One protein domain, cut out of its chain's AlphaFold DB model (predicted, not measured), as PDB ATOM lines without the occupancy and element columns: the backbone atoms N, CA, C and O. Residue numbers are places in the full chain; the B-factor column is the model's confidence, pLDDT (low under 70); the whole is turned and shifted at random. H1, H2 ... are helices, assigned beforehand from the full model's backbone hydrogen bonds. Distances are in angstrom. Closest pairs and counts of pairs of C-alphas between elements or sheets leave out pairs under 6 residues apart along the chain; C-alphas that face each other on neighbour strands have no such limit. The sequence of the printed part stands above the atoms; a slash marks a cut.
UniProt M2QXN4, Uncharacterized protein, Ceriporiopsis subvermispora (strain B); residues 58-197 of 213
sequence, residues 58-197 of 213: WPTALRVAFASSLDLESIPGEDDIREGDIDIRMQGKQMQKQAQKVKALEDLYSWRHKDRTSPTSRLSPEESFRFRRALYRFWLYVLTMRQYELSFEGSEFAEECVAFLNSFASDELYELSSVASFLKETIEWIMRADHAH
ATOM      1  N   TRP A  58     324.815 388.978 369.598       95.25
ATOM      2  CA  TRP A  58     326.025 388.344 370.128       95.25
ATOM      3  C   TRP A  58     326.612 388.983 371.400       95.25
ATOM      4  O   TRP A  58     327.092 388.207 372.227       95.25
ATOM      5  N   PRO A  59     326.569 390.317 371.629       94.69
ATOM      6  CA  PRO A  59     327.123 390.892 372.853       94.69
ATOM      7  C   PRO A  59     326.348 390.419 374.080       94.69
ATOM      8  O   PRO A  59     326.930 389.907 375.031       94.69
ATOM      9  N   THR A  60     325.017 390.489 374.020       94.12
ATOM     10  CA  THR A  60     324.134 390.003 375.079       94.12
ATOM     11  C   THR A  60     324.283 388.491 375.276       94.12
ATOM     12  O   THR A  60     324.367 388.027 376.408       94.12
ATOM     13  N   ALA A  61     324.390 387.712 374.192       95.19
ATOM     14  CA  ALA A  61     324.647 386.273 374.275       95.19
ATOM     15  C   ALA A  61     325.960 385.966 375.011       95.19
ATOM     16  O   ALA A  61     326.018 385.054 375.835       95.19
ATOM     17  N   LEU A  62     327.007 386.753 374.748       93.06
ATOM     18  CA  LEU A  62     328.286 386.595 375.421       93.06
ATOM     19  C   LEU A  62     328.180 386.950 376.911       93.06
ATOM     20  O   LEU A  62     328.715 386.209 377.728       93.06
ATOM     21  N   ARG A  63     327.415 387.986 377.292       92.56
ATOM     22  CA  ARG A  63     327.131 388.296 378.711       92.56
ATOM     23  C   ARG A  63     326.481 387.121 379.441       92.56
ATOM     24  O   ARG A  63     326.881 386.801 380.554       92.56
ATOM     25  N   VAL A  64     325.542 386.417 378.804       93.12
ATOM     26  CA  VAL A  64     324.945 385.196 379.382       93.12
ATOM     27  C   VAL A  64     325.988 384.080 379.512       93.12
ATOM     28  O   VAL A  64     325.946 383.298 380.465       93.12
ATOM     29  N   ALA A  65     326.945 383.977 378.586       91.38
ATOM     30  CA  ALA A  65     328.058 383.034 378.696       91.38
ATOM     31  C   ALA A  65     328.983 383.357 379.884       91.38
ATOM     32  O   ALA A  65     329.322 382.432 380.618       91.38
ATOM     33  N   PHE A  66     329.305 384.638 380.110       88.50
ATOM     34  CA  PHE A  66     330.032 385.112 381.299       88.50
ATOM     35  C   PHE A  66     329.280 384.772 382.589       88.50
ATOM     36  O   PHE A  66     329.806 384.076 383.455       88.50
ATOM     37  N   ALA A  67     328.006 385.158 382.658       87.38
ATOM     38  CA  ALA A  67     327.134 384.901 383.799       87.38
ATOM     39  C   ALA A  67     327.011 383.401 384.128       87.38
ATOM     40  O   ALA A  67     326.958 382.992 385.283       87.38
ATOM     41  N   SER A  68     327.006 382.549 383.098       80.19
ATOM     42  CA  SER A  68     326.943 381.092 383.264       80.19
ATOM     43  C   SER A  68     328.260 380.463 383.734       80.19
ATOM     44  O   SER A  68     328.246 379.306 384.148       80.19
ATOM     45  N   SER A  69     329.393 381.168 383.627       74.38
ATOM     46  CA  SER A  69     330.719 380.663 384.020       74.38
ATOM     47  C   SER A  69     331.076 380.869 385.499       74.38
ATOM     48  O   SER A  69     332.224 380.644 385.861       74.38
ATOM     49  N   LEU A  70     330.079 381.161 386.347       61.69
ATOM     50  CA  LEU A  70     330.137 381.232 387.821       61.69
ATOM     51  C   LEU A  70     330.701 382.525 388.429       61.69
ATOM     52  O   LEU A  70     330.701 382.630 389.651       61.69
ATOM     53  N   ASP A  71     331.105 383.510 387.627       61.78
ATOM     54  CA  ASP A  71     331.513 384.825 388.138       61.78
ATOM     55  C   ASP A  71     330.519 385.906 387.696       61.78
ATOM     56  O   ASP A  71     330.641 386.520 386.634       61.78
ATOM     57  N   LEU A  72     329.454 386.055 388.484       62.22
ATOM     58  CA  LEU A  72     328.395 387.035 388.248       62.22
ATOM     59  C   LEU A  72     328.739 388.425 388.819       62.22
ATOM     60  O   LEU A  72     328.135 389.406 388.395       62.22
ATOM     61  N   GLU A  73     329.723 388.528 389.722       61.56
ATOM     62  CA  GLU A  73     330.154 389.811 390.305       61.56
ATOM     63  C   GLU A  73     330.871 390.703 389.278       61.56
ATOM     64  O   GLU A  73     330.997 391.910 389.474       61.56
ATOM     65  N   SER A  74     331.294 390.126 388.150       70.06
ATOM     66  CA  SER A  74     332.039 390.815 387.099       70.06
ATOM     67  C   SER A  74     331.383 390.739 385.717       70.06
ATOM     68  O   SER A  74     332.092 390.832 384.715       70.06
ATOM     69  N   ILE A  75     330.049 390.585 385.610       80.69
ATOM     70  CA  ILE A  75     329.390 390.567 384.288       80.69
ATOM     71  C   ILE A  75     329.652 391.907 383.584       80.69
ATOM     72  O   ILE A  75     329.088 392.928 383.983       80.69
ATOM     73  N   PRO A  76     330.438 391.920 382.498       84.94
ATOM     74  CA  PRO A  76     330.785 393.160 381.821       84.94
ATOM     75  C   PRO A  76     329.552 393.790 381.159       84.94
ATOM     76  O   PRO A  76     328.587 393.097 380.780       84.94
ATOM     77  N   GLY A  77     329.589 395.113 380.992       86.12
ATOM     78  CA  GLY A  77     328.597 395.840 380.210       86.12
ATOM     79  C   GLY A  77     328.596 395.389 378.746       86.12
ATOM     80  O   GLY A  77     329.525 394.737 378.266       86.12
ATOM     81  N   GLU A  78     327.543 395.721 377.993       84.88
ATOM     82  CA  GLU A  78     327.526 395.393 376.559       84.88
ATOM     83  C   GLU A  78     328.647 396.101 375.784       84.88
ATOM     84  O   GLU A  78     329.187 395.516 374.844       84.88
ATOM     85  N   ASP A  79     329.034 397.310 376.192       86.75
ATOM     86  CA  ASP A  79     330.120 398.060 375.555       86.75
ATOM     87  C   ASP A  79     331.489 397.442 375.859       86.75
ATOM     88  O   ASP A  79     332.263 397.178 374.936       86.75
ATOM     89  N   ASP A  80     331.728 397.042 377.110       87.62
ATOM     90  CA  ASP A  80     332.933 396.303 377.502       87.62
ATOM     91  C   ASP A  80     333.076 394.996 376.708       87.62
ATOM     92  O   ASP A  80     334.163 394.636 376.259       87.62
ATOM     93  N   ILE A  81     331.965 394.293 376.462       89.31
ATOM     94  CA  ILE A  81     331.935 393.097 375.609       89.31
ATOM     95  C   ILE A  81     332.298 393.424 374.157       89.31
ATOM     96  O   ILE A  81     333.007 392.656 373.496       89.31
ATOM     97  N   ARG A  82     331.798 394.544 373.629       87.31
ATOM     98  CA  ARG A  82     332.076 394.972 372.250       87.31
ATOM     99  C   ARG A  82     333.541 395.331 372.059       87.31
ATOM    100  O   ARG A  82     334.079 395.088 370.976       87.31
ATOM    101  N   GLU A  83     334.182 395.876 373.083       87.62
ATOM    102  CA  GLU A  83     335.570 396.332 373.044       87.62
ATOM    103  C   GLU A  83     336.572 395.255 373.483       87.62
ATOM    104  O   GLU A  83     337.701 395.202 372.968       87.62
ATOM    105  N   GLY A  84     336.130 394.331 374.333       86.38
ATOM    106  CA  GLY A  84     336.905 393.237 374.901       86.38
ATOM    107  C   GLY A  84     337.331 392.154 373.905       86.38
ATOM    108  O   GLY A  84     336.917 392.114 372.737       86.38
ATOM    109  N   ASP A  85     338.217 391.271 374.369       86.38
ATOM    110  CA  ASP A  85     338.551 390.029 373.665       86.38
ATOM    111  C   ASP A  85     337.655 388.884 374.152       86.38
ATOM    112  O   ASP A  85     337.243 388.846 375.306       86.38
ATOM    113  N   ILE A  86     337.371 387.940 373.258       84.50
ATOM    114  CA  ILE A  86     336.522 386.785 373.550       84.50
ATOM    115  C   ILE A  86     337.423 385.603 373.913       84.50
ATOM    116  O   ILE A  86     338.262 385.182 373.100       84.50
ATOM    117  N   ASP A  87     337.232 385.019 375.095       87.06
ATOM    118  CA  ASP A  87     337.827 383.721 375.408       87.06
ATOM    119  C   ASP A  87     337.015 382.614 374.724       87.06
ATOM    120  O   ASP A  87     335.961 382.175 375.185       87.06
ATOM    121  N   ILE A  88     337.540 382.132 373.598       83.75
ATOM    122  CA  ILE A  88     336.908 381.083 372.798       83.75
ATOM    123  C   ILE A  88     336.684 379.800 373.612       83.75
ATOM    124  O   ILE A  88     335.676 379.115 373.413       83.75
ATOM    125  N   ARG A  89     337.620 379.438 374.501       81.81
ATOM    126  CA  ARG A  89     337.615 378.119 375.151       81.81
ATOM    127  C   ARG A  89     336.455 377.980 376.122       81.81
ATOM    128  O   ARG A  89     335.784 376.948 376.115       81.81
ATOM    129  N   MET A  90     336.230 379.010 376.932       83.62
ATOM    130  CA  MET A  90     335.157 379.024 377.921       83.62
ATOM    131  C   MET A  90     333.907 379.704 377.368       83.62
ATOM    132  O   MET A  90     332.880 379.050 377.168       83.62
ATOM    133  N   GLN A  91     334.005 380.995 377.053       85.38
ATOM    134  CA  GLN A  91     332.853 381.814 376.678       85.38
ATOM    135  C   GLN A  91     332.327 381.425 375.297       85.38
ATOM    136  O   GLN A  91     331.125 381.247 375.130       85.38
ATOM    137  N   GLY A  92     333.216 381.200 374.323       87.38
ATOM    138  CA  GLY A  92     332.821 380.800 372.968       87.38
ATOM    139  C   GLY A  92     332.043 379.481 372.939       87.38
ATOM    140  O   GLY A  92     330.964 379.399 372.348       87.38
ATOM    141  N   LYS A  93     332.537 378.460 373.651       87.62
ATOM    142  CA  LYS A  93     331.858 377.158 373.771       87.62
ATOM    143  C   LYS A  93     330.502 377.276 374.470       87.62
ATOM    144  O   LYS A  93     329.537 376.630 374.058       87.62
ATOM    145  N   GLN A  94     330.423 378.074 375.532       90.44
ATOM    146  CA  GLN A  94     329.179 378.269 376.269       90.44
ATOM    147  C   GLN A  94     328.148 379.038 375.433       90.44
ATOM    148  O   GLN A  94     326.990 378.626 375.346       90.44
ATOM    149  N   MET A  95     328.590 380.077 374.729       91.94
ATOM    150  CA  MET A  95     327.773 380.857 373.807       91.94
ATOM    151  C   MET A  95     327.207 379.992 372.672       91.94
ATOM    152  O   MET A  95     326.019 380.090 372.375       91.94
ATOM    153  N   GLN A  96     328.002 379.086 372.080       93.25
ATOM    154  CA  GLN A  96     327.506 378.135 371.069       93.25
ATOM    155  C   GLN A  96     326.345 377.283 371.606       93.25
ATOM    156  O   GLN A  96     325.314 377.149 370.945       93.25
ATOM    157  N   LYS A  97     326.474 376.736 372.822       92.81
ATOM    158  CA  LYS A  97     325.411 375.934 373.453       92.81
ATOM    159  C   LYS A  97     324.147 376.755 373.709       92.81
ATOM    160  O   LYS A  97     323.036 376.264 373.516       92.81
ATOM    161  N   GLN A  98     324.301 377.993 374.166       94.44
ATOM    162  CA  GLN A  98     323.176 378.892 374.418       94.44
ATOM    163  C   GLN A  98     322.477 379.283 373.112       94.44
ATOM    164  O   GLN A  98     321.253 379.252 373.050       94.44
ATOM    165  N   ALA A  99     323.233 379.570 372.051       95.56
ATOM    166  CA  ALA A  99     322.690 379.891 370.734       95.56
ATOM    167  C   ALA A  99     321.864 378.751 370.130       95.56
ATOM    168  O   ALA A  99     320.825 379.011 369.530       95.56
ATOM    169  N   GLN A 100     322.254 377.492 370.346       95.69
ATOM    170  CA  GLN A 100     321.441 376.342 369.932       95.69
ATOM    171  C   GLN A 100     320.078 376.310 370.638       95.69
ATOM    172  O   GLN A 100     319.056 376.099 369.989       95.69
ATOM    173  N   LYS A 101     320.046 376.575 371.950       96.38
ATOM    174  CA  LYS A 101     318.795 376.653 372.723       96.38
ATOM    175  C   LYS A 101     317.921 377.819 372.268       96.38
ATOM    176  O   LYS A 101     316.725 377.644 372.068       96.38
ATOM    177  N   VAL A 102     318.525 378.987 372.062       97.38
ATOM    178  CA  VAL A 102     317.831 380.182 371.564       97.38
ATOM    179  C   VAL A 102     317.258 379.950 370.168       97.38
ATOM    180  O   VAL A 102     316.113 380.313 369.930       97.38
ATOM    181  N   LYS A 103     317.998 379.284 369.274       97.00
ATOM    182  CA  LYS A 103     317.500 378.904 367.947       97.00
ATOM    183  C   LYS A 103     316.267 378.003 368.047       97.00
ATOM    184  O   LYS A 103     315.270 378.288 367.401       97.00
ATOM    185  N   ALA A 104     316.308 376.967 368.886       97.06
ATOM    186  CA  ALA A 104     315.165 376.071 369.074       97.06
ATOM    187  C   ALA A 104     313.936 376.802 369.650       97.06
ATOM    188  O   ALA A 104     312.807 376.560 369.224       97.06
ATOM    189  N   LEU A 105     314.152 377.727 370.592       97.69
ATOM    190  CA  LEU A 105     313.085 378.568 371.139       97.69
ATOM    191  C   LEU A 105     312.529 379.547 370.100       97.69
ATOM    192  O   LEU A 105     311.327 379.781 370.085       97.69
ATOM    193  N   GLU A 106     313.369 380.087 369.220       97.88
ATOM    194  CA  GLU A 106     312.934 380.943 368.114       97.88
ATOM    195  C   GLU A 106     312.120 380.165 367.077       97.88
ATOM    196  O   GLU A 106     311.080 380.647 366.631       97.88
ATOM    197  N   ASP A 107     312.558 378.955 366.716       97.62
ATOM    198  CA  ASP A 107     311.820 378.073 365.812       97.62
ATOM    199  C   ASP A 107     310.418 377.783 366.390       97.62
ATOM    200  O   ASP A 107     309.415 377.928 365.688       97.62
ATOM    201  N   LEU A 108     310.325 377.497 367.697       96.88
ATOM    202  CA  LEU A 108     309.050 377.305 368.397       96.88
ATOM    203  C   LEU A 108     308.205 378.587 368.479       96.88
ATOM    204  O   LEU A 108     306.991 378.538 368.268       96.88
ATOM    205  N   TYR A 109     308.823 379.730 368.780       96.69
ATOM    206  CA  TYR A 109     308.142 381.024 368.838       96.69
ATOM    207  C   TYR A 109     307.536 381.377 367.479       96.69
ATOM    208  O   TYR A 109     306.346 381.679 367.376       96.69
ATOM    209  N   SER A 110     308.330 381.259 366.415       97.19
ATOM    210  CA  SER A 110     307.868 381.468 365.048       97.19
ATOM    211  C   SER A 110     306.742 380.508 364.686       97.19
ATOM    212  O   SER A 110     305.774 380.932 364.057       97.19
ATOM    213  N   TRP A 111     306.845 379.235 365.076       95.69
ATOM    214  CA  TRP A 111     305.795 378.258 364.819       95.69
ATOM    215  C   TRP A 111     304.467 378.671 365.463       95.69
ATOM    216  O   TRP A 111     303.420 378.591 364.826       95.69
ATOM    217  N   ARG A 112     304.485 379.173 366.703       92.62
ATOM    218  CA  ARG A 112     303.258 379.572 367.411       92.62
ATOM    219  C   ARG A 112     302.661 380.885 366.933       92.62
ATOM    220  O   ARG A 112     301.443 380.962 366.788       92.62
ATOM    221  N   HIS A 113     303.496 381.899 366.733       92.19
ATOM    222  CA  HIS A 113     303.041 383.282 366.574       92.19
ATOM    223  C   HIS A 113     303.100 383.790 365.133       92.19
ATOM    224  O   HIS A 113     302.550 384.853 364.855       92.19
ATOM    225  N   LYS A 114     303.750 383.061 364.216       93.38
ATOM    226  CA  LYS A 114     303.952 383.525 362.840       93.38
ATOM    227  C   LYS A 114     303.523 382.521 361.776       93.38
ATOM    228  O   LYS A 114     302.664 382.837 360.963       93.38
ATOM    229  N   ASP A 115     304.115 381.332 361.766       93.19
ATOM    230  CA  ASP A 115     303.854 380.312 360.748       93.19
ATOM    231  C   ASP A 115     303.879 378.903 361.344       93.19
ATOM    232  O   ASP A 115     304.936 378.307 361.543       93.19
ATOM    233  N   ARG A 116     302.684 378.344 361.552       92.44
ATOM    234  CA  ARG A 116     302.472 377.000 362.109       92.44
ATOM    235  C   ARG A 116     302.828 375.865 361.144       92.44
ATOM    236  O   ARG A 116     302.737 374.698 361.526       92.44
ATOM    237  N   THR A 117     303.172 376.166 359.894       93.69
ATOM    238  CA  THR A 117     303.465 375.145 358.873       93.69
ATOM    239  C   THR A 117     304.961 374.890 358.697       93.69
ATOM    240  O   THR A 117     305.354 373.848 358.174       93.69
ATOM    241  N   SER A 118     305.807 375.808 359.168       92.62
ATOM    242  CA  SER A 118     307.258 375.723 359.038       92.62
ATOM    243  C   SER A 118     307.900 375.172 360.321       92.62
ATOM    244  O   SER A 118     307.627 375.691 361.401       92.62
ATOM    245  N   PRO A 119     308.795 374.167 360.233       90.62
ATOM    246  CA  PRO A 119     309.531 373.651 361.392       90.62
ATOM    247  C   PRO A 119     310.695 374.559 361.822       90.62
ATOM    248  O   PRO A 119     311.315 374.321 362.851       90.62
ATOM    249  N   THR A 120     311.018 375.577 361.022       95.31
ATOM    250  CA  THR A 120     312.079 376.555 361.286       95.31
ATOM    251  C   THR A 120     311.521 377.970 361.295       95.31
ATOM    252  O   THR A 120     310.534 378.250 360.603       95.31
ATOM    253  N   SER A 121     312.210 378.871 361.993       95.31
ATOM    254  CA  SER A 121     311.850 380.279 362.114       95.31
ATOM    255  C   SER A 121     311.605 380.949 360.759       95.31
ATOM    256  O   SER A 121     312.400 380.849 359.820       95.31
ATOM    257  N   ARG A 122     310.475 381.651 360.676       97.50
ATOM    258  CA  ARG A 122     310.073 382.565 359.598       97.50
ATOM    259  C   ARG A 122     310.073 384.017 360.072       97.50
ATOM    260  O   ARG A 122     309.529 384.890 359.391       97.50
ATOM    261  N   LEU A 123     310.655 384.293 361.239       96.56
ATOM    262  CA  LEU A 123     310.886 385.659 361.689       96.56
ATOM    263  C   LEU A 123     311.759 386.389 360.659       96.56
ATOM    264  O   LEU A 123     312.689 385.827 360.082       96.56
ATOM    265  N   SER A 124     311.428 387.648 360.398       96.94
ATOM    266  CA  SER A 124     312.296 388.549 359.649       96.94
ATOM    267  C   SER A 124     313.594 388.785 360.435       96.94
ATOM    268  O   SER A 124     313.629 388.550 361.645       96.94
ATOM    269  N   PRO A 125     314.668 389.275 359.792       96.44
ATOM    270  CA  PRO A 125     315.923 389.554 360.490       96.44
ATOM    271  C   PRO A 125     315.759 390.476 361.708       96.44
ATOM    272  O   PRO A 125     316.399 390.253 362.733       96.44
ATOM    273  N   GLU A 126     314.872 391.469 361.610       96.44
ATOM    274  CA  GLU A 126     314.565 392.408 362.691       96.44
ATOM    275  C   GLU A 126     313.808 391.726 363.841       96.44
ATOM    276  O   GLU A 126     314.205 391.843 364.998       96.44
ATOM    277  N   GLU A 127     312.763 390.948 363.540       96.44
ATOM    278  CA  GLU A 127     312.023 390.189 364.561       96.44
ATOM    279  C   GLU A 127     312.922 389.163 365.264       96.44
ATOM    280  O   GLU A 127     312.883 389.041 366.486       96.44
ATOM    281  N   SER A 128     313.765 388.458 364.504       96.94
ATOM    282  CA  SER A 128     314.730 387.497 365.040       96.94
ATOM    283  C   SER A 128     315.726 388.190 365.971       96.94
ATOM    284  O   SER A 128     315.987 387.704 367.072       96.94
ATOM    285  N   PHE A 129     316.240 389.363 365.584       96.69
ATOM    286  CA  PHE A 129     317.121 390.149 366.445       96.69
ATOM    287  C   PHE A 129     316.439 390.539 367.759       96.69
ATOM    288  O   PHE A 129     316.999 390.255 368.821       96.69
ATOM    289  N   ARG A 130     315.243 391.138 367.696       96.62
ATOM    290  CA  ARG A 130     314.482 391.564 368.882       96.62
ATOM    291  C   ARG A 130     314.188 390.389 369.806       96.62
ATOM    292  O   ARG A 130     314.523 390.446 370.986       96.62
ATOM    293  N   PHE A 131     313.677 389.285 369.255       97.44
ATOM    294  CA  PHE A 131     313.390 388.067 370.012       97.44
ATOM    295  C   PHE A 131     314.642 387.517 370.701       97.44
ATOM    296  O   PHE A 131     314.641 387.302 371.912       97.44
ATOM    297  N   ARG A 132     315.737 387.317 369.956       97.69
ATOM    298  CA  ARG A 132     316.981 386.768 370.515       97.69
ATOM    299  C   ARG A 132     317.562 387.673 371.588       97.69
ATOM    300  O   ARG A 132     317.959 387.182 372.640       97.69
ATOM    301  N   ARG A 133     317.618 388.983 371.335       96.69
ATOM    302  CA  ARG A 133     318.131 389.970 372.289       96.69
ATOM    303  C   ARG A 133     317.316 389.950 373.579       96.69
ATOM    304  O   ARG A 133     317.899 389.827 374.653       96.69
ATOM    305  N   ALA A 134     315.990 390.001 373.476       97.50
ATOM    306  CA  ALA A 134     315.098 389.941 374.627       97.50
ATOM    307  C   ALA A 134     315.220 388.616 375.389       97.50
ATOM    308  O   ALA A 134     315.290 388.622 376.614       97.50
ATOM    309  N   LEU A 135     315.352 387.489 374.686       97.94
ATOM    310  CA  LEU A 135     315.544 386.180 375.304       97.94
ATOM    311  C   LEU A 135     316.881 386.059 376.039       97.94
ATOM    312  O   LEU A 135     316.910 385.542 377.153       97.94
ATOM    313  N   TYR A 136     317.977 386.571 375.475       97.25
ATOM    314  CA  TYR A 136     319.255 386.616 376.188       97.25
ATOM    315  C   TYR A 136     319.208 387.555 377.398       97.25
ATOM    316  O   TYR A 136     319.744 387.201 378.443       97.25
ATOM    317  N   ARG A 137     318.544 388.713 377.300       95.75
ATOM    318  CA  ARG A 137     318.362 389.629 378.441       95.75
ATOM    319  C   ARG A 137     317.506 389.014 379.541       95.75
ATOM    320  O   ARG A 137     317.877 389.106 380.704       95.75
ATOM    321  N   PHE A 138     316.418 388.337 379.181       96.06
ATOM    322  CA  PHE A 138     315.590 387.601 380.131       96.06
ATOM    323  C   PHE A 138     316.372 386.459 380.790       96.06
ATOM    324  O   PHE A 138     316.279 386.246 381.994       96.06
ATOM    325  N   TRP A 139     317.205 385.745 380.032       95.56
ATOM    326  CA  TRP A 139     318.080 384.726 380.606       95.56
ATOM    327  C   TRP A 139     319.094 385.347 381.574       95.56
ATOM    328  O   TRP A 139     319.271 384.842 382.681       95.56
ATOM    329  N   LEU A 140     319.717 386.467 381.201       92.94
ATOM    330  CA  LEU A 140     320.622 387.194 382.086       92.94
ATOM    331  C   LEU A 140     319.913 387.615 383.379       92.94
ATOM    332  O   LEU A 140     320.428 387.326 384.451       92.94
ATOM    333  N   TYR A 141     318.706 388.179 383.274       92.44
ATOM    334  CA  TYR A 141     317.854 388.509 384.418       92.44
ATOM    335  C   TYR A 141     317.677 387.309 385.350       92.44
ATOM    336  O   TYR A 141     317.994 387.400 386.529       92.44
ATOM    337  N   VAL A 142     317.258 386.152 384.824       91.25
ATOM    338  CA  VAL A 142     317.053 384.941 385.636       91.25
ATOM    339  C   VAL A 142     318.342 384.481 386.325       91.25
ATOM    340  O   VAL A 142     318.294 384.069 387.482       91.25
ATOM    341  N   LEU A 143     319.494 384.532 385.646       89.19
ATOM    342  CA  LEU A 143     320.776 384.142 386.248       89.19
ATOM    343  C   LEU A 143     321.185 385.086 387.377       89.19
ATOM    344  O   LEU A 143     321.573 384.622 388.445       89.19
ATOM    345  N   THR A 144     321.069 386.387 387.136       86.06
ATOM    346  CA  THR A 144     321.403 387.433 388.099       86.06
ATOM    347  C   THR A 144     320.474 387.375 389.313       86.06
ATOM    348  O   THR A 144     320.944 387.313 390.446       86.06
ATOM    349  N   MET A 145     319.158 387.280 389.102       86.75
ATOM    350  CA  MET A 145     318.188 387.209 390.199       86.75
ATOM    351  C   MET A 145     318.326 385.936 391.026       86.75
ATOM    352  O   MET A 145     318.246 385.997 392.245       86.75
ATOM    353  N   ARG A 146     318.615 384.789 390.403       84.69
ATOM    354  CA  ARG A 146     318.858 383.550 391.153       84.69
ATOM    355  C   ARG A 146     320.026 383.680 392.132       84.69
ATOM    356  O   ARG A 146     320.027 383.016 393.159       84.69
ATOM    357  N   GLN A 147     321.033 384.484 391.810       78.38
ATOM    358  CA  GLN A 147     322.129 384.740 392.736       78.38
ATOM    359  C   GLN A 147     321.710 385.717 393.832       78.38
ATOM    360  O   GLN A 147     321.965 385.435 394.997       78.38
ATOM    361  N   TYR A 148     321.032 386.812 393.481       80.62
ATOM    362  CA  TYR A 148     320.537 387.764 394.473       80.62
ATOM    363  C   TYR A 148     319.590 387.107 395.485       80.62
ATOM    364  O   TYR A 148     319.726 387.365 396.672       80.62
ATOM    365  N   GLU A 149     318.710 386.201 395.054       80.50
ATOM    366  CA  GLU A 149     317.832 385.420 395.943       80.50
ATOM    367  C   GLU A 149     318.621 384.575 396.960       80.50
ATOM    368  O   GLU A 149     318.164 384.354 398.077       80.50
ATOM    369  N   LEU A 150     319.822 384.110 396.598       78.00
ATOM    370  CA  LEU A 150     320.705 383.372 397.509       78.00
ATOM    371  C   LEU A 150     321.508 384.292 398.442       78.00
ATOM    372  O   LEU A 150     322.050 383.811 399.437       78.00
ATOM    373  N   SER A 151     321.631 385.576 398.102       78.56
ATOM    374  CA  SER A 151     322.483 386.547 398.796       78.56
ATOM    375  C   SER A 151     321.707 387.546 399.658       78.56
ATOM    376  O   SER A 151     322.278 388.074 400.607       78.56
ATOM    377  N   PHE A 152     320.434 387.796 399.349       73.00
ATOM    378  CA  PHE A 152     319.613 388.843 399.953       73.00
ATOM    379  C   PHE A 152     318.198 388.329 400.240       73.00
ATOM    380  O   PHE A 152     317.643 387.543 399.472       73.00
ATOM    381  N   GLU A 153     317.581 388.808 401.323       74.19
ATOM    382  CA  GLU A 153     316.207 388.456 401.699       74.19
ATOM    383  C   GLU A 153     315.256 389.657 401.552       74.19
ATOM    384  O   GLU A 153     315.599 390.801 401.848       74.19
ATOM    385  N   GLY A 154     314.012 389.398 401.138       73.56
ATOM    386  CA  GLY A 154     312.927 390.380 401.223       73.56
ATOM    387  C   GLY A 154     313.063 391.581 400.276       73.56
ATOM    388  O   GLY A 154     313.001 391.424 399.056       73.56
ATOM    389  N   SER A 155     313.139 392.796 400.833       80.19
ATOM    390  CA  SER A 155     313.049 394.054 400.073       80.19
ATOM    391  C   SER A 155     314.269 394.333 399.198       80.19
ATOM    392  O   SER A 155     314.100 394.837 398.094       80.19
ATOM    393  N   GLU A 156     315.470 393.955 399.639       81.06
ATOM    394  CA  GLU A 156     316.716 394.189 398.892       81.06
ATOM    395  C   GLU A 156     316.719 393.414 397.564       81.06
ATOM    396  O   GLU A 156     317.034 393.961 396.509       81.06
ATOM    397  N   PHE A 157     316.235 392.166 397.575       79.69
ATOM    398  CA  PHE A 157     316.044 391.378 396.355       79.69
ATOM    399  C   PHE A 157     315.066 392.046 395.370       79.69
ATOM    400  O   PHE A 157     315.295 392.059 394.156       79.69
ATOM    401  N   ALA A 158     313.971 392.615 395.880       82.75
ATOM    402  CA  ALA A 158     312.984 393.301 395.053       82.75
ATOM    403  C   ALA A 158     313.541 394.600 394.445       82.75
ATOM    404  O   ALA A 158     313.252 394.903 393.285       82.75
ATOM    405  N   GLU A 159     314.353 395.346 395.196       86.69
ATOM    406  CA  GLU A 159     315.016 396.561 394.717       86.69
ATOM    407  C   GLU A 159     315.977 396.262 393.561       86.69
ATOM    408  O   GLU A 159     315.900 396.930 392.528       86.69
ATOM    409  N   GLU A 160     316.780 395.200 393.656       86.06
ATOM    410  CA  GLU A 160     317.686 394.769 392.580       86.06
ATOM    411  C   GLU A 160     316.931 394.280 391.331       86.06
ATOM    412  O   GLU A 160     317.299 394.603 390.196       86.06
ATOM    413  N   CYS A 161     315.813 393.566 391.516       85.25
ATOM    414  CA  CYS A 161     314.925 393.194 390.409       85.25
ATOM    415  C   CYS A 161     314.438 394.431 389.644       85.25
ATOM    416  O   CYS A 161     314.467 394.467 388.409       85.25
ATOM    417  N   VAL A 162     313.970 395.437 390.384       88.81
ATOM    418  CA  VAL A 162     313.436 396.681 389.825       88.81
ATOM    419  C   VAL A 162     314.551 397.501 389.178       88.81
ATOM    420  O   VAL A 162     314.356 398.007 388.074       88.81
ATOM    421  N   ALA A 163     315.726 397.587 389.801       90.25
ATOM    422  CA  ALA A 163     316.885 398.288 389.259       90.25
ATOM    423  C   ALA A 163     317.340 397.686 387.922       90.25
ATOM    424  O   ALA A 163     317.540 398.422 386.952       90.25
ATOM    425  N   PHE A 164     317.416 396.352 387.828       90.12
ATOM    426  CA  PHE A 164     317.747 395.670 386.578       90.12
ATOM    427  C   PHE A 164     316.740 396.003 385.473       90.12
ATOM    428  O   PHE A 164     317.137 396.366 384.367       90.12
ATOM    429  N   LEU A 165     315.435 395.911 385.751       92.00
ATOM    430  CA  LEU A 165     314.398 396.197 384.754       92.00
ATOM    431  C   LEU A 165     314.378 397.680 384.349       92.00
ATOM    432  O   LEU A 165     314.259 397.987 383.166       92.00
ATOM    433  N   ASN A 166     314.589 398.596 385.292       93.12
ATOM    434  CA  ASN A 166     314.649 400.036 385.022       93.12
ATOM    435  C   ASN A 166     315.863 400.458 384.178       93.12
ATOM    436  O   ASN A 166     315.897 401.589 383.698       93.12
ATOM    437  N   SER A 167     316.844 399.574 383.970       91.38
ATOM    438  CA  SER A 167     317.976 399.842 383.075       91.38
ATOM    439  C   SER A 167     317.622 399.770 381.582       91.38
ATOM    440  O   SER A 167     318.421 400.199 380.748       91.38
ATOM    441  N   PHE A 168     316.440 399.249 381.231       92.31
ATOM    442  CA  PHE A 168     315.990 399.089 379.847       92.31
ATOM    443  C   PHE A 168     314.992 400.167 379.430       92.31
ATOM    444  O   PHE A 168     314.191 400.656 380.230       92.31
ATOM    445  N   ALA A 169     314.995 400.497 378.139       94.06
ATOM    446  CA  ALA A 169     313.974 401.363 377.564       94.06
ATOM    447  C   ALA A 169     312.598 400.666 377.529       94.06
ATOM    448  O   ALA A 169     312.486 399.440 377.606       94.06
ATOM    449  N   SER A 170     311.518 401.443 377.413       93.88
ATOM    450  CA  SER A 170     310.153 400.901 377.486       93.88
ATOM    451  C   SER A 170     309.847 399.879 376.388       93.88
ATOM    452  O   SER A 170     309.191 398.877 376.656       93.88
ATOM    453  N   ASP A 171     310.319 400.106 375.164       94.19
ATOM    454  CA  ASP A 171     310.203 399.160 374.048       94.19
ATOM    455  C   ASP A 171     310.928 397.844 374.348       94.19
ATOM    456  O   ASP A 171     310.366 396.768 374.151       94.19
ATOM    457  N   GLU A 172     312.126 397.917 374.919       93.38
ATOM    458  CA  GLU A 172     312.887 396.743 375.342       93.38
ATOM    459  C   GLU A 172     312.170 395.973 376.464       93.38
ATOM    460  O   GLU A 172     312.139 394.743 376.439       93.38
ATOM    461  N   LEU A 173     311.524 396.668 377.406       94.88
ATOM    462  CA  LEU A 173     310.695 396.039 378.440       94.88
ATOM    463  C   LEU A 173     309.488 395.296 377.855       94.88
ATOM    464  O   LEU A 173     309.162 394.200 378.322       94.88
ATOM    465  N   TYR A 174     308.850 395.835 376.811       95.38
ATOM    466  CA  TYR A 174     307.799 395.114 376.087       95.38
ATOM    467  C   TYR A 174     308.342 393.849 375.411       95.38
ATOM    468  O   TYR A 174     307.693 392.803 375.471       95.38
ATOM    469  N   GLU A 175     309.537 393.906 374.814       95.62
ATOM    470  CA  GLU A 175     310.184 392.727 374.226       95.62
ATOM    471  C   GLU A 175     310.485 391.658 375.292       95.62
ATOM    472  O   GLU A 175     310.180 390.479 375.086       95.62
ATOM    473  N   LEU A 176     311.022 392.054 376.455       95.50
ATOM    474  CA  LEU A 176     311.269 391.148 377.585       95.50
ATOM    475  C   LEU A 176     309.968 390.509 378.087       95.50
ATOM    476  O   LEU A 176     309.911 389.293 378.277       95.50
ATOM    477  N   SER A 177     308.918 391.311 378.265       95.44
ATOM    478  CA  SER A 177     307.598 390.844 378.702       95.44
ATOM    479  C   SER A 177     306.980 389.849 377.712       95.44
ATOM    480  O   SER A 177     306.434 388.815 378.113       95.44
ATOM    481  N   SER A 178     307.128 390.103 376.407       95.19
ATOM    482  CA  SER A 178     306.670 389.190 375.356       95.19
ATOM    483  C   SER A 178     307.379 387.837 375.432       95.19
ATOM    484  O   SER A 178     306.721 386.795 375.399       95.19
ATOM    485  N   VAL A 179     308.704 387.832 375.608       97.00
ATOM    486  CA  VAL A 179     309.471 386.588 375.765       97.00
ATOM    487  C   VAL A 179     309.099 385.852 377.054       97.00
ATOM    488  O   VAL A 179     308.904 384.637 377.019       97.00
ATOM    489  N   ALA A 180     308.959 386.559 378.176       95.88
ATOM    490  CA  ALA A 180     308.556 385.958 379.446       95.88
ATOM    491  C   ALA A 180     307.178 385.281 379.338       95.88
ATOM    492  O   ALA A 180     307.006 384.142 379.777       95.88
ATOM    493  N   SER A 181     306.225 385.950 378.683       96.38
ATOM    494  CA  SER A 181     304.883 385.416 378.421       96.38
ATOM    495  C   SER A 181     304.941 384.163 377.545       96.38
ATOM    496  O   SER A 181     304.390 383.127 377.913       96.38
ATOM    497  N   PHE A 182     305.704 384.202 376.448       97.12
ATOM    498  CA  PHE A 182     305.918 383.040 375.582       97.12
ATOM    499  C   PHE A 182     306.526 381.842 376.332       97.12
ATOM    500  O   PHE A 182     306.098 380.698 376.146       97.12
ATOM    501  N   LEU A 183     307.530 382.073 377.184       96.75
ATOM    502  CA  LEU A 183     308.163 381.006 377.962       96.75
ATOM    503  C   LEU A 183     307.186 380.408 378.980       96.75
ATOM    504  O   LEU A 183     307.108 379.184 379.086       96.75
ATOM    505  N   LYS A 184     306.396 381.244 379.662       95.50
ATOM    506  CA  LYS A 184     305.336 380.800 380.575       95.50
ATOM    507  C   LYS A 184     304.316 379.912 379.858       95.50
ATOM    508  O   LYS A 184     304.096 378.779 380.278       95.50
ATOM    509  N   GLU A 185     303.769 380.375 378.736       95.19
ATOM    510  CA  GLU A 185     302.823 379.603 377.920       95.19
ATOM    511  C   GLU A 185     303.430 378.280 377.432       95.19
ATOM    512  O   GLU A 185     302.755 377.250 377.358       95.19
ATOM    513  N   THR A 186     304.727 378.285 377.111       94.81
ATOM    514  CA  THR A 186     305.457 377.078 376.713       94.81
ATOM    515  C   THR A 186     305.526 376.061 377.840       94.81
ATOM    516  O   THR A 186     305.251 374.888 377.593       94.81
ATOM    517  N   ILE A 187     305.840 376.497 379.059       93.88
ATOM    518  CA  ILE A 187     305.884 375.631 380.241       93.88
ATOM    519  C   ILE A 187     304.489 375.072 380.543       93.88
ATOM    520  O   ILE A 187     304.342 373.862 380.692       93.88
ATOM    521  N   GLU A 188     303.454 375.914 380.548       93.31
ATOM    522  CA  GLU A 188     302.064 375.488 380.776       93.31
ATOM    523  C   GLU A 188     301.576 374.484 379.723       93.31
ATOM    524  O   GLU A 188     300.783 373.586 380.010       93.31
ATOM    525  N   TRP A 189     302.019 374.632 378.475       91.88
ATOM    526  CA  TRP A 189     301.723 373.671 377.418       91.88
ATOM    527  C   TRP A 189     302.437 372.332 377.636       91.88
ATOM    528  O   TRP A 189     301.794 371.290 377.525       91.88
ATOM    529  N   ILE A 190     303.726 372.351 377.999       91.25
ATOM    530  CA  ILE A 190     304.498 371.135 378.300       91.25
ATOM    531  C   ILE A 190     303.879 370.386 379.485       91.25
ATOM    532  O   ILE A 190     303.654 369.184 379.386       91.25
ATOM    533  N   MET A 191     303.539 371.092 380.567       90.38
ATOM    534  CA  MET A 191     302.908 370.494 381.750       90.38
ATOM    535  C   MET A 191     301.572 369.829 381.402       90.38
ATOM    536  O   MET A 191     301.318 368.697 381.799       90.38
ATOM    537  N   ARG A 192     300.723 370.492 380.605       90.31
ATOM    538  CA  ARG A 192     299.448 369.906 380.158       90.31
ATOM    539  C   ARG A 192     299.637 368.668 379.285       90.31
ATOM    540  O   ARG A 192     298.874 367.717 379.430       90.31
ATOM    541  N   ALA A 193     300.622 368.677 378.388       87.38
ATOM    542  CA  ALA A 193     300.928 367.521 377.552       87.38
ATOM    543  C   ALA A 193     301.430 366.336 378.395       87.38
ATOM    544  O   ALA A 193     300.963 365.218 378.206       87.38
ATOM    545  N   ASP A 194     302.313 366.584 379.365       82.00
ATOM    546  CA  ASP A 194     302.833 365.549 380.265       82.00
ATOM    547  C   ASP A 194     301.722 364.924 381.126       82.00
ATOM    548  O   ASP A 194     301.595 363.703 381.197       82.00
ATOM    549  N   HIS A 195     300.821 365.744 381.682       75.31
ATOM    550  CA  HIS A 195     299.644 365.243 382.402       75.31
ATOM    551  C   HIS A 195     298.698 364.419 381.515       75.31
ATOM    552  O   HIS A 195     298.120 363.442 381.988       75.31
ATOM    553  N   ALA A 196     298.551 364.768 380.232       70.00
ATOM    554  CA  ALA A 196     297.751 363.986 379.289       70.00
ATOM    555  C   ALA A 196     298.390 362.623 378.960       70.00
ATOM    556  O   ALA A 196     297.669 361.658 378.726       70.00
ATOM    557  N   HIS A 197     299.723 362.523 378.988       60.91
ATOM    558  CA  HIS A 197     300.454 361.266 378.799       60.91
ATOM    559  C   HIS A 197     300.472 360.357 380.043       60.91
ATOM    560  O   HIS A 197     300.813 359.183 379.925       60.91
TER     561      HIS A 197
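This is residues 58 to 197 of the 213 residues of an uncharacterized protein of Ceriporiopsis subvermispora (strain B) (UniProt M2QXN4). One long helix, H4, runs through the middle of a compact group of helices: H1 lies side by side with it, H5 folds back along its last part as a helical hairpin, and H3 and H6 cross it steeply. The short H2 packs on H1 at the side away from H4, and the last part of H6, residues 187 to 197, sticks out as a free arm. The printed part has 140 residues with six named helices, H1 to H6 in order along it, and no named strand; the class is all helix. The whole is compact, with a radius of gyration of the C-alphas of 16.3 A and spans of 43 by 38 by 32 A.

H1, residues 58 to 68, touches H2, residues 78 to 83, about perpendicular at 74 degrees, the closest C-alphas being those of Pro 59 and Glu 78, 5.8 A apart. H1 touches residues 91 to 99 alone of H3, residues 88 to 113, at a steep tilt of 67 degrees, opposite ways; the closest C-alphas, of Ala 65 and Gln 91, are 5.3 A apart. H2 and H3 are apart. The hub is H4, residues 125 to 151, which touches four helices. Its residues 133 to 144 alone touch H1 at a shallow tilt of 21 degrees, the same way, closest at the C-alphas of Val 64 and Leu 140, 5.5 A. H3 touches H4 at a steep tilt of 63 degrees, opposite ways, closest at the C-alphas of Val 102 and Arg 132, 6.7 A. H5, residues 155 to 166, forms a hairpin with H4, at a shallow tilt of 17 degrees, opposite ways; it touches residues 141 to 149 of H4 alone, closest at the C-alphas of Tyr 148 and Phe 157, 6.1 A. H6, residues 170 to 197, touches H4 with residues 172 to 180 alone, about perpendicular at 79 degrees, closest at the C-alphas of Ala 134 and Leu 176, 5.0 A. H3 and H6 are close but not clearly touching, with the C-alphas of Tyr 109 and Phe 182 closest at 7.4 A. Every O i to N i+4 pair is within hydrogen-bond range in H1, H2, H5 and H6; in H3 it is 21 of 22 and in H4 22 of 23.

H1 begins at C-alpha 58, at (326.025, 388.344, 370.128), and has 11 residues; H2 has 6. H3 measures 34.5 A from first to last C-alpha. H4 measures 39.0 A, from C-alpha 125 at (315.923, 389.554, 360.490) to C-alpha 151. H5 has 12 residues. H6, the longest with 28 residues, measures 40.8 A and ends at C-alpha 197, at (300.454, 361.266, 378.799).

The C-alphas of Glu 83 and Ala 196, the two farthest apart, are 50.2 A apart. The printed part has no cut. The link from H3 to H4, 11 residues, is long. The mean pLDDT of the printed part is 89.5; residues 70 to 73 and residue 197 are under 70.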